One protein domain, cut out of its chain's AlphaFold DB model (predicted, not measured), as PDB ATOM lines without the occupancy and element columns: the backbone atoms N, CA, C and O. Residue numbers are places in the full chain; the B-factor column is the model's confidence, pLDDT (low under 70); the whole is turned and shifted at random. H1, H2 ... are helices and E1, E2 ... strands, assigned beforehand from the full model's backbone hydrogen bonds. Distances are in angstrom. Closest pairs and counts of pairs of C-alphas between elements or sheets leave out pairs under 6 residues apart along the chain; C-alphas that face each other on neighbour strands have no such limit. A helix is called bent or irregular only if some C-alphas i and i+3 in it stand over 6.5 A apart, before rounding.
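AT A GLANCE: This is residues 835 to 920 of the 1065 residues of an uncharacterized protein of Smittium simulii (UniProt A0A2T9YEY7). The model is a long, thin chain of parts set end to end: a small strand hairpin, E3 and E4, in the middle, a loose pair of long helices, H1 and H3, on one side of it, and a second small strand hairpin, E1 and E2, at the far end on the other side. H1 runs away from E4, the short helix H2 carries on beyond it, and after a turn H3 folds back the opposite way, with its last part meeting H1; a 13-residue stretch with no named element, residues 835 to 847, makes a wide loop at the E1 and E2 end. The printed part has 86 residues, with four named strands followed by three named helices in the order E1, E2, E3, E4, H1, H2, H3; the two sheets, E1 - E2 and E3 - E4, are each antiparallel, and the class is mixed, helices and strands. The whole is extended, with a radius of gyration of the C-alphas of 19.3 A, and its outline is a rod of 61 by 26 by 16 A.

HOW THE PARTS SIT: E3, residues 860 to 863, and E4, residues 866 to 869, form a hairpin, antiparallel at 152 degrees between their directions. N 861 and O 868 are 3.0 A apart and N 866 and O 863 are 2.9 A apart, both within hydrogen-bond range. H1, residues 875 to 891, follows E4 after a tight link; their closest C-alphas are those of Ile 867 and Thr 877, 4.8 A apart, while E3 and H1 are apart. H3, residues 903 to 919, touches H1 with residues 914 to 919 alone. The closest C-alphas of H1 and H3 are those of Asn 881 and Gly 918, 5.1 A apart. The two helices run opposite ways at a shallow tilt of 28 degrees. H2, residues 893 to 897, and H1 meet only through their link. H2 is close to H3 but not clearly touching it, the closest C-alphas being those of Leu 896 and Arg 906 at 5.7 A. Farthest from the mean of the C-alphas, with centres at 27.1 A and 25.7 A from it, E1, residues 848 to 850, and E2, residues 853 to 855, form a second hairpin, antiparallel at 134 degrees between their directions, with N 853 and O 850 at 2.9 A, within hydrogen-bond range. E2 and E3 are apart, and E1 is apart from E3, E4 and the three helices. In H1 and H2 every O i to N i+4 pair is within hydrogen-bond range; in H3 it is 11 of 13.

IN THESE COORDINATES: E3 measures 9.9 A from first to last C-alpha and E4 10.1 A, from C-alpha 866 at (-1.810, 43.099, 7.097). H1 is 24.4 A long and begins at C-alpha 875 at (8.308, 39.010, 7.416). H2 is 6.0 A long. H3 is 22.7 A long and ends at C-alpha 919 at (-2.092, 34.560, 14.081). H3 has a kink of 25 degrees near residue 910 and is irregular, but only just: C-alphas 912 and 915 are 6.54 A apart. E1, 6.9 A long, begins at C-alpha 848 at (-0.337, 58.116, -10.987), and E2 is 6.5 A long.

THE WHOLE: The C-alphas farthest apart are those of Gly 846 and Leu 900, at 60.8 A. The printed part, residues 835 to 920, has no cut, and its six links between named elements are tight. Residues 899 to 904, of which 903 and 904 belong to H3, stand free. The mean pLDDT of the printed part is 79.5; residues 842 to 847, residue 872 and residue 904 are under 70.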
ATOM      1  N   CYS A 835      -4.763  56.434  -0.837       78.25
ATOM      2  CA  CYS A 835      -4.333  55.624  -1.964       78.25
ATOM      3  C   CYS A 835      -2.800  55.525  -1.971       78.25
ATOM      4  O   CYS A 835      -2.099  56.390  -1.457       78.25
ATOM      5  N   GLY A 836      -2.276  54.457  -2.562       80.25
ATOM      6  CA  GLY A 836      -0.843  54.290  -2.768       80.25
ATOM      7  C   GLY A 836      -0.600  53.174  -3.770       80.25
ATOM      8  O   GLY A 836      -1.195  52.104  -3.649       80.25
ATOM      9  N   VAL A 837       0.249  53.421  -4.764       79.06
ATOM     10  CA  VAL A 837       0.573  52.438  -5.803       79.06
ATOM     11  C   VAL A 837       1.794  51.642  -5.358       79.06
ATOM     12  O   VAL A 837       2.869  52.198  -5.165       79.06
ATOM     13  N   MET A 838       1.642  50.331  -5.170       82.81
ATOM     14  CA  MET A 838       2.749  49.443  -4.802       82.81
ATOM     15  C   MET A 838       3.144  48.591  -6.004       82.81
ATOM     16  O   MET A 838       2.489  47.595  -6.304       82.81
ATOM     17  N   GLN A 839       4.230  48.970  -6.675       79.38
ATOM     18  CA  GLN A 839       4.831  48.143  -7.721       79.38
ATOM     19  C   GLN A 839       5.512  46.915  -7.096       79.38
ATOM     20  O   GLN A 839       6.066  46.979  -5.994       79.38
ATOM     21  N   VAL A 840       5.403  45.772  -7.777       76.44
ATOM     22  CA  VAL A 840       5.774  44.452  -7.249       76.44
ATOM     23  C   VAL A 840       6.935  43.893  -8.058       76.44
ATOM     24  O   VAL A 840       6.806  43.720  -9.262       76.44
ATOM     25  N   ASN A 841       8.054  43.601  -7.392       76.25
ATOM     26  CA  ASN A 841       9.302  43.117  -8.003       76.25
ATOM     27  C   ASN A 841       9.884  44.006  -9.134       76.25
ATOM     28  O   ASN A 841      10.733  43.543  -9.891       76.25
ATOM     29  N   CYS A 842       9.476  45.277  -9.219       69.94
ATOM     30  CA  CYS A 842       9.967  46.272 -10.180       69.94
ATOM     31  C   CYS A 842      10.477  47.532  -9.458       69.94
ATOM     32  O   CYS A 842      10.132  47.772  -8.296       69.94
ATOM     33  N   GLU A 843      11.283  48.341 -10.148       67.44
ATOM     34  CA  GLU A 843      11.749  49.636  -9.641       67.44
ATOM     35  C   GLU A 843      10.660  50.722  -9.758       67.44
ATOM     36  O   GLU A 843       9.945  50.761 -10.766       67.44
ATOM     37  N   PRO A 844      10.517  51.602  -8.744       65.62
ATOM     38  CA  PRO A 844       9.425  52.571  -8.655       65.62
ATOM     39  C   PRO A 844       9.485  53.603  -9.788       65.62
ATOM     40  O   PRO A 844      10.330  54.495  -9.780       65.62
ATOM     41  N   SER A 845       8.569  53.494 -10.751       63.62
ATOM     42  CA  SER A 845       8.558  54.308 -11.973       63.62
ATOM     43  C   SER A 845       7.140  54.729 -12.388       63.62
ATOM     44  O   SER A 845       6.179  53.985 -12.200       63.62
ATOM     45  N   GLY A 846       7.008  55.940 -12.943       67.31
ATOM     46  CA  GLY A 846       5.726  56.548 -13.338       67.31
ATOM     47  C   GLY A 846       5.104  57.477 -12.283       67.31
ATOM     48  O   GLY A 846       5.549  57.546 -11.137       67.31
ATOM     49  N   THR A 847       4.064  58.216 -12.677       66.88
ATOM     50  CA  THR A 847       3.275  59.095 -11.798       66.88
ATOM     51  C   THR A 847       1.786  58.835 -12.006       66.88
ATOM     52  O   THR A 847       1.266  58.950 -13.111       66.88
ATOM     53  N   PHE A 848       1.081  58.475 -10.932       73.19
ATOM     54  CA  PHE A 848      -0.337  58.116 -10.987       73.19
ATOM     55  C   PHE A 848      -1.207  59.279 -10.517       73.19
ATOM     56  O   PHE A 848      -0.892  59.924  -9.514       73.19
ATOM     57  N   GLN A 849      -2.310  59.540 -11.223       75.56
ATOM     58  CA  GLN A 849      -3.274  60.581 -10.869       75.56
ATOM     59  C   GLN A 849      -4.698  60.026 -10.878       75.56
ATOM     60  O   GLN A 849      -5.097  59.354 -11.824       75.56
ATOM     61  N   ILE A 850      -5.472  60.342  -9.839       73.62
ATOM     62  CA  ILE A 850      -6.893  59.986  -9.718       73.62
ATOM     63  C   ILE A 850      -7.657  61.249  -9.324       73.62
ATOM     64  O   ILE A 850      -7.260  61.927  -8.374       73.62
ATOM     65  N   GLN A 851      -8.719  61.602 -10.061       75.81
ATOM     66  CA  GLN A 851      -9.452  62.868  -9.871       75.81
ATOM     67  C   GLN A 851      -8.499  64.088  -9.759       75.81
ATOM     68  O   GLN A 851      -8.637  64.930  -8.874       75.81
ATOM     69  N   LYS A 852      -7.485  64.149 -10.642       75.06
ATOM     70  CA  LYS A 852      -6.400  65.163 -10.702       75.06
ATOM     71  C   LYS A 852      -5.460  65.237  -9.482       75.06
ATOM     72  O   LYS A 852      -4.565  66.076  -9.459       75.06
ATOM     73  N   ASN A 853      -5.606  64.356  -8.491       78.69
ATOM     74  CA  ASN A 853      -4.706  64.268  -7.341       78.69
ATOM     75  C   ASN A 853      -3.613  63.219  -7.586       78.69
ATOM     76  O   ASN A 853      -3.911  62.103  -8.014       78.69
ATOM     77  N   ILE A 854      -2.357  63.555  -7.276       79.25
ATOM     78  CA  ILE A 854      -1.220  62.631  -7.405       79.25
ATOM     79  C   ILE A 854      -1.286  61.569  -6.300       79.25
ATOM     80  O   ILE A 854      -1.394  61.893  -5.117       79.25
ATOM     81  N   VAL A 855      -1.179  60.297  -6.684       81.69
ATOM     82  CA  VAL A 855      -1.094  59.148  -5.773       81.69
ATOM     83  C   VAL A 855       0.371  58.748  -5.607       81.69
ATOM     84  O   VAL A 855       1.098  58.595  -6.588       81.69
ATOM     85  N   SER A 856       0.824  58.568  -4.365       80.62
ATOM     86  CA  SER A 856       2.218  58.223  -4.075       80.62
ATOM     87  C   SER A 856       2.537  56.755  -4.385       80.62
ATOM     88  O   SER A 856       1.718  55.857  -4.174       80.62
ATOM     89  N   ILE A 857       3.761  56.494  -4.857       81.12
ATOM     90  CA  ILE A 857       4.286  55.128  -4.962       81.12
ATOM     91  C   ILE A 857       4.786  54.691  -3.579       81.12
ATOM     92  O   ILE A 857       5.581  55.386  -2.945       81.12
ATOM     93  N   VAL A 858       4.320  53.536  -3.098       81.69
ATOM     94  CA  VAL A 858       4.584  53.038  -1.740       81.69
ATOM     95  C   VAL A 858       5.252  51.665  -1.764       81.69
ATOM     96  O   VAL A 858       4.757  50.720  -2.365       81.69
ATOM     97  N   GLN A 859       6.375  51.514  -1.055       79.06
ATOM     98  CA  GLN A 859       7.094  50.229  -0.956       79.06
ATOM     99  C   GLN A 859       6.397  49.200  -0.046       79.06
ATOM    100  O   GLN A 859       6.750  48.015  -0.044       79.06
ATOM    101  N   LYS A 860       5.452  49.660   0.783       81.56
ATOM    102  CA  LYS A 860       4.683  48.856   1.738       81.56
ATOM    103  C   LYS A 860       3.246  49.360   1.763       81.56
ATOM    104  O   LYS A 860       3.035  50.563   1.894       81.56
ATOM    105  N   TYR A 861       2.278  48.453   1.711       83.88
ATOM    106  CA  TYR A 861       0.855  48.787   1.785       83.88
ATOM    107  C   TYR A 861       0.175  48.008   2.913       83.88
ATOM    108  O   TYR A 861       0.456  46.824   3.114       83.88
ATOM    109  N   THR A 862      -0.708  48.672   3.667       83.56
ATOM    110  CA  THR A 862      -1.425  48.054   4.793       83.56
ATOM    111  C   THR A 862      -2.887  47.830   4.427       83.56
ATOM    112  O   THR A 862      -3.689  48.756   4.488       83.56
ATOM    113  N   TYR A 863      -3.248  46.592   4.087       79.31
ATOM    114  CA  TYR A 863      -4.617  46.217   3.724       79.31
ATOM    115  C   TYR A 863      -5.248  45.361   4.825       79.31
ATOM    116  O   TYR A 863      -4.670  44.359   5.247       79.31
ATOM    117  N   LEU A 864      -6.405  45.793   5.342       79.06
ATOM    118  CA  LEU A 864      -7.114  45.182   6.484       79.06
ATOM    119  C   LEU A 864      -6.215  44.888   7.710       79.06
ATOM    120  O   LEU A 864      -6.485  44.001   8.510       79.06
ATOM    121  N   GLY A 865      -5.137  45.659   7.883       73.75
ATOM    122  CA  GLY A 865      -4.181  45.513   8.984       73.75
ATOM    123  C   GLY A 865      -3.015  44.547   8.730       73.75
ATOM    124  O   GLY A 865      -2.137  44.468   9.594       73.75
ATOM    125  N   LEU A 866      -2.963  43.870   7.579       79.06
ATOM    126  CA  LEU A 866      -1.810  43.099   7.097       79.06
ATOM    127  C   LEU A 866      -0.869  44.015   6.304       79.06
ATOM    128  O   LEU A 866      -1.341  44.887   5.577       79.06
ATOM    129  N   ILE A 867       0.449  43.831   6.436       81.69
ATOM    130  CA  ILE A 867       1.461  44.628   5.721       81.69
ATOM    131  C   ILE A 867       2.054  43.802   4.585       81.69
ATOM    132  O   ILE A 867       2.793  42.838   4.818       81.69
ATOM    133  N   PHE A 868       1.771  44.237   3.365       82.19
ATOM    134  CA  PHE A 868       2.382  43.742   2.142       82.19
ATOM    135  C   PHE A 868       3.605  44.602   1.806       82.19
ATOM    136  O   PHE A 868       3.615  45.806   2.069       82.19
ATOM    137  N   THR A 869       4.643  43.985   1.245       82.31
ATOM    138  CA  THR A 869       5.817  44.681   0.698       82.31
ATOM    139  C   THR A 869       5.824  44.550  -0.822       82.31
ATOM    140  O   THR A 869       5.288  43.581  -1.358       82.31
ATOM    141  N   ASN A 870       6.520  45.455  -1.512       77.12
ATOM    142  CA  ASN A 870       6.863  45.344  -2.940       77.12
ATOM    143  C   ASN A 870       7.481  43.985  -3.350       77.12
ATOM    144  O   ASN A 870       7.444  43.601  -4.511       77.12
ATOM    145  N   THR A 871       8.037  43.249  -2.388       73.25
ATOM    146  CA  THR A 871       8.685  41.935  -2.528       73.25
ATOM    147  C   THR A 871       7.832  40.764  -2.017       73.25
ATOM    148  O   THR A 871       8.318  39.638  -1.967       73.25
ATOM    149  N   TRP A 872       6.593  41.019  -1.573       69.94
ATOM    150  CA  TRP A 872       5.628  40.037  -1.040       69.94
ATOM    151  C   TRP A 872       6.154  39.148   0.113       69.94
ATOM    152  O   TRP A 872       5.628  38.072   0.399       69.94
ATOM    153  N   LYS A 873       7.181  39.604   0.844       73.12
ATOM    154  CA  LYS A 873       7.822  38.828   1.919       73.12
ATOM    155  C   LYS A 873       7.023  38.909   3.225       73.12
ATOM    156  O   LYS A 873       6.944  39.963   3.857       73.12
ATOM    157  N   CYS A 874       6.539  37.756   3.695       71.56
ATOM    158  CA  CYS A 874       5.712  37.596   4.906       71.56
ATOM    159  C   CYS A 874       6.286  38.245   6.186       71.56
ATOM    160  O   CYS A 874       5.531  38.595   7.095       71.56
ATOM    161  N   ALA A 875       7.609  38.431   6.266       75.69
ATOM    162  CA  ALA A 875       8.308  39.010   7.416       75.69
ATOM    163  C   ALA A 875       7.753  40.380   7.863       75.69
ATOM    164  O   ALA A 875       7.733  40.665   9.061       75.69
ATOM    165  N   GLY A 876       7.257  41.207   6.931       75.50
ATOM    166  CA  GLY A 876       6.636  42.499   7.257       75.50
ATOM    167  C   GLY A 876       5.357  42.356   8.092       75.50
ATOM    168  O   GLY A 876       5.205  43.023   9.115       75.50
ATOM    169  N   THR A 877       4.470  41.434   7.707       78.62
ATOM    170  CA  THR A 877       3.246  41.124   8.465       78.62
ATOM    171  C   THR A 877       3.556  40.419   9.786       78.62
ATOM    172  O   THR A 877       2.978  40.780  10.808       78.62
ATOM    173  N   ILE A 878       4.509  39.479   9.809       81.06
ATOM    174  CA  ILE A 878       4.888  38.763  11.041       81.06
ATOM    175  C   ILE A 878       5.401  39.740  12.111       81.06
ATOM    176  O   ILE A 878       4.963  39.676  13.260       81.06
ATOM    177  N   ASN A 879       6.263  40.693  11.740       83.56
ATOM    178  CA  ASN A 879       6.739  41.718  12.674       83.56
ATOM    179  C   ASN A 879       5.615  42.668  13.130       83.56
ATOM    180  O   ASN A 879       5.579  43.033  14.301       83.56
ATOM    181  N   ASN A 880       4.661  43.016  12.259       84.19
ATOM    182  CA  ASN A 880       3.494  43.821  12.637       84.19
ATOM    183  C   ASN A 880       2.609  43.110  13.679       84.19
ATOM    184  O   ASN A 880       2.262  43.689  14.708       84.19
ATOM    185  N   ASN A 881       2.275  41.838  13.437       84.62
ATOM    186  CA  ASN A 881       1.480  41.033  14.365       84.62
ATOM    187  C   ASN A 881       2.211  40.821  15.694       84.62
ATOM    188  O   ASN A 881       1.588  40.926  16.747       84.62
ATOM    189  N   LYS A 882       3.535  40.600  15.660       85.44
ATOM    190  CA  LYS A 882       4.378  40.538  16.862       85.44
ATOM    191  C   LYS A 882       4.237  41.814  17.697       85.44
ATOM    192  O   LYS A 882       3.906  41.712  18.873       85.44
ATOM    193  N   THR A 883       4.418  42.998  17.107       88.44
ATOM    194  CA  THR A 883       4.302  44.276  17.833       88.44
ATOM    195  C   THR A 883       2.895  44.485  18.402       88.44
ATOM    196  O   THR A 883       2.754  44.825  19.574       88.44
ATOM    197  N   LYS A 884       1.840  44.204  17.623       87.88
ATOM    198  CA  LYS A 884       0.446  44.269  18.104       87.88
ATOM    199  C   LYS A 884       0.202  43.329  19.289       87.88
ATOM    200  O   LYS A 884      -0.350  43.753  20.298       87.88
ATOM    201  N   MET A 885       0.651  42.077  19.189       88.38
ATOM    202  CA  MET A 885       0.517  41.073  20.246       88.38
ATOM    203  C   MET A 885       1.320  41.448  21.500       88.38
ATOM    204  O   MET A 885       0.843  41.218  22.607       88.38
ATOM    205  N   GLN A 886       2.505  42.052  21.349       90.50
ATOM    206  CA  GLN A 886       3.291  42.573  22.473       90.50
ATOM    207  C   GLN A 886       2.557  43.716  23.182       90.50
ATOM    208  O   GLN A 886       2.412  43.657  24.400       90.50
ATOM    209  N   ASN A 887       2.024  44.695  22.444       91.62
ATOM    210  CA  ASN A 887       1.253  45.799  23.027       91.62
ATOM    211  C   ASN A 887       0.023  45.271  23.787       91.62
ATOM    212  O   ASN A 887      -0.106  45.517  24.982       91.62
ATOM    213  N   SER A 888      -0.791  44.418  23.156       88.88
ATOM    214  CA  SER A 888      -1.951  43.797  23.814       88.88
ATOM    215  C   SER A 888      -1.589  42.899  25.006       88.88
ATOM    216  O   SER A 888      -2.419  42.690  25.890       88.88
ATOM    217  N   MET A 889      -0.366  42.357  25.060       89.38
ATOM    218  CA  MET A 889       0.134  41.608  26.219       89.38
ATOM    219  C   MET A 889       0.535  42.539  27.371       89.38
ATOM    220  O   MET A 889       0.315  42.180  28.528       89.38
ATOM    221  N   TYR A 890       1.075  43.728  27.081       91.56
ATOM    222  CA  TYR A 890       1.299  44.768  28.091       91.56
ATOM    223  C   TYR A 890      -0.030  45.311  28.635       91.56
ATOM    224  O   TYR A 890      -0.198  45.360  29.852       91.56
ATOM    225  N   ASP A 891      -1.011  45.587  27.769       88.44
ATOM    226  CA  ASP A 891      -2.365  46.000  28.176       88.44
ATOM    227  C   ASP A 891      -3.024  44.949  29.096       88.44
ATOM    228  O   ASP A 891      -3.623  45.268  30.125       88.44
ATOM    229  N   ALA A 892      -2.867  43.662  28.764       87.12
ATOM    230  CA  ALA A 892      -3.391  42.543  29.547       87.12
ATOM    231  C   ALA A 892      -2.539  42.167  30.779       87.12
ATOM    232  O   ALA A 892      -2.966  41.325  31.577       87.12
ATOM    233  N   TYR A 893      -1.349  42.753  30.967       90.19
ATOM    234  CA  TYR A 893      -0.358  42.289  31.947       90.19
ATOM    235  C   TYR A 893      -0.904  42.281  33.381       90.19
ATOM    236  O   TYR A 893      -0.806  41.271  34.080       90.19
ATOM    237  N   ASN A 894      -1.557  43.368  33.801       90.31
ATOM    238  CA  ASN A 894      -2.118  43.494  35.150       90.31
ATOM    239  C   ASN A 894      -3.246  42.477  35.416       90.31
ATOM    240  O   ASN A 894      -3.344  41.937  36.519       90.31
ATOM    241  N   PHE A 895      -4.052  42.146  34.400       89.88
ATOM    242  CA  PHE A 895      -5.086  41.111  34.491       89.88
ATOM    243  C   PHE A 895      -4.477  39.702  34.589       89.88
ATOM    244  O   PHE A 895      -4.898  38.891  35.412       89.88
ATOM    245  N   LEU A 896      -3.455  39.399  33.782       85.19
ATOM    246  CA  LEU A 896      -2.814  38.079  33.763       85.19
ATOM    247  C   LEU A 896      -1.934  37.824  35.003       85.19
ATOM    248  O   LEU A 896      -1.836  36.682  35.466       85.19
ATOM    249  N   LYS A 897      -1.344  38.877  35.581       89.50
ATOM    250  CA  LYS A 897      -0.542  38.823  36.813       89.50
ATOM    251  C   LYS A 897      -1.388  38.636  38.078       89.50
ATOM    252  O   LYS A 897      -0.902  38.038  39.037       89.50
ATOM    253  N   ASN A 898      -2.634  39.114  38.095       89.00
ATOM    254  CA  ASN A 898      -3.484  39.069  39.284       89.00
ATOM    255  C   ASN A 898      -3.824  37.619  39.696       89.00
ATOM    256  O   ASN A 898      -4.506  36.884  38.977       89.00
ATOM    257  N   GLN A 899      -3.360  37.216  40.882       84.81
ATOM    258  CA  GLN A 899      -3.547  35.864  41.418       84.81
ATOM    259  C   GLN A 899      -4.984  35.587  41.887       84.81
ATOM    260  O   GLN A 899      -5.398  34.430  41.875       84.81
ATOM    261  N   LEU A 900      -5.766  36.626  42.212       84.44
ATOM    262  CA  LEU A 900      -7.185  36.502  42.577       84.44
ATOM    263  C   LEU A 900      -8.059  36.049  41.394       84.44
ATOM    264  O   LEU A 900      -9.187  35.602  41.591       84.44
ATOM    265  N   ILE A 901      -7.555  36.153  40.157       82.88
ATOM    266  CA  ILE A 901      -8.279  35.745  38.951       82.88
ATOM    267  C   ILE A 901      -7.981  34.263  38.658       82.88
ATOM    268  O   ILE A 901      -6.819  33.907  38.416       82.88
ATOM    269  N   PRO A 902      -9.000  33.377  38.615       85.25
ATOM    270  CA  PRO A 902      -8.798  31.952  38.373       85.25
ATOM    271  C   PRO A 902      -8.009  31.675  37.090       85.25
ATOM    272  O   PRO A 902      -8.286  32.245  36.032       85.25
ATOM    273  N   THR A 903      -7.049  30.750  37.158       71.94
ATOM    274  CA  THR A 903      -6.121  30.445  36.055       71.94
ATOM    275  C   THR A 903      -6.844  30.060  34.761       71.94
ATOM    276  O   THR A 903      -6.412  30.449  33.681       71.94
ATOM    277  N   ALA A 904      -7.998  29.389  34.849       64.69
ATOM    278  CA  ALA A 904      -8.838  29.063  33.692       64.69
ATOM    279  C   ALA A 904      -9.418  30.300  32.971       64.69
ATOM    280  O   ALA A 904      -9.635  30.264  31.761       64.69
ATOM    281  N   MET A 905      -9.651  31.407  33.686       70.19
ATOM    282  CA  MET A 905     -10.104  32.676  33.104       70.19
ATOM    283  C   MET A 905      -8.950  33.386  32.386       70.19
ATOM    284  O   MET A 905      -9.101  33.811  31.243       70.19
ATOM    285  N   ARG A 906      -7.771  33.428  33.022       80.31
ATOM    286  CA  ARG A 906      -6.537  33.973  32.431       80.31
ATOM    287  C   ARG A 906      -6.109  33.194  31.179       80.31
ATOM    288  O   ARG A 906      -5.800  33.803  30.158       80.31
ATOM    289  N   LEU A 907      -6.207  31.861  31.213       70.31
ATOM    290  CA  LEU A 907      -5.972  30.986  30.059       70.31
ATOM    291  C   LEU A 907      -6.948  31.272  28.906       70.31
ATOM    292  O   LEU A 907      -6.522  31.338  27.756       70.31
ATOM    293  N   LYS A 908      -8.240  31.488  29.199       76.12
ATOM    294  CA  LYS A 908      -9.224  31.845  28.167       76.12
ATOM    295  C   LYS A 908      -8.901  33.174  27.487       76.12
ATOM    296  O   LYS A 908      -8.967  33.222  26.268       76.12
ATOM    297  N   VAL A 909      -8.503  34.210  28.231       77.31
ATOM    298  CA  VAL A 909      -8.117  35.511  27.641       77.31
ATOM    299  C   VAL A 909      -6.881  35.378  26.740       77.31
ATOM    300  O   VAL A 909      -6.876  35.904  25.628       77.31
ATOM    301  N   LEU A 910      -5.872  34.600  27.154       77.31
ATOM    302  CA  LEU A 910      -4.730  34.251  26.297       77.31
ATOM    303  C   LEU A 910      -5.180  33.573  24.989       77.31
ATOM    304  O   LEU A 910      -4.740  33.963  23.907       77.31
ATOM    305  N   GLN A 911      -6.088  32.599  25.079       72.38
ATOM    306  CA  GLN A 911      -6.586  31.835  23.931       72.38
ATOM    307  C   GLN A 911      -7.519  32.629  23.003       72.38
ATOM    308  O   GLN A 911      -7.477  32.411  21.796       72.38
ATOM    309  N   SER A 912      -8.355  33.530  23.530       72.62
ATOM    310  CA  SER A 912      -9.383  34.239  22.753       72.62
ATOM    311  C   SER A 912      -8.995  35.648  22.302       72.62
ATOM    312  O   SER A 912      -9.712  36.224  21.491       72.62
ATOM    313  N   VAL A 913      -7.913  36.223  22.837       78.12
ATOM    314  CA  VAL A 913      -7.453  37.582  22.492       78.12
ATOM    315  C   VAL A 913      -6.042  37.548  21.914       78.12
ATOM    316  O   VAL A 913      -5.834  37.936  20.768       78.12
ATOM    317  N   LEU A 914      -5.069  37.041  22.675       78.81
ATOM    318  CA  LEU A 914      -3.656  37.170  22.311       78.81
ATOM    319  C   LEU A 914      -3.238  36.234  21.171       78.81
ATOM    320  O   LEU A 914      -2.515  36.671  20.277       78.81
ATOM    321  N   ILE A 915      -3.721  34.985  21.149       76.75
ATOM    322  CA  ILE A 915      -3.443  34.068  20.031       76.75
ATOM    323  C   ILE A 915      -4.009  34.614  18.700       76.75
ATOM    324  O   ILE A 915      -3.208  34.766  17.778       76.75
ATOM    325  N   PRO A 916      -5.301  35.001  18.581       81.38
ATOM    326  CA  PRO A 916      -5.839  35.580  17.344       81.38
ATOM    327  C   PRO A 916      -5.102  36.829  16.839       81.38
ATOM    328  O   PRO A 916      -4.934  36.978  15.632       81.38
ATOM    329  N   ILE A 917      -4.629  37.709  17.730       82.25
ATOM    330  CA  ILE A 917      -3.857  38.906  17.338       82.25
ATOM    331  C   ILE A 917      -2.497  38.518  16.734       82.25
ATOM    332  O   ILE A 917      -2.067  39.125  15.753       82.25
ATOM    333  N   GLY A 918      -1.835  37.490  17.275       77.94
ATOM    334  CA  GLY A 918      -0.590  36.963  16.714       77.94
ATOM    335  C   GLY A 918      -0.785  36.232  15.377       77.94
ATOM    336  O   GLY A 918       0.013  36.410  14.454       77.94
ATOM    337  N   THR A 919      -1.850  35.432  15.248       79.44
ATOM    338  CA  THR A 919      -2.092  34.560  14.081       79.44
ATOM    339  C   THR A 919      -2.911  35.199  12.954       79.44
ATOM    340  O   THR A 919      -3.106  34.561  11.917       79.44
ATOM    341  N   TYR A 920      -3.376  36.444  13.107       79.31
ATOM    342  CA  TYR A 920      -4.202  37.134  12.111       79.31
ATOM    343  C   TYR A 920      -3.545  37.179  10.718       79.31
ATOM    344  O   TYR A 920      -2.426  37.667  10.558       79.31
TER     345      TYR A 920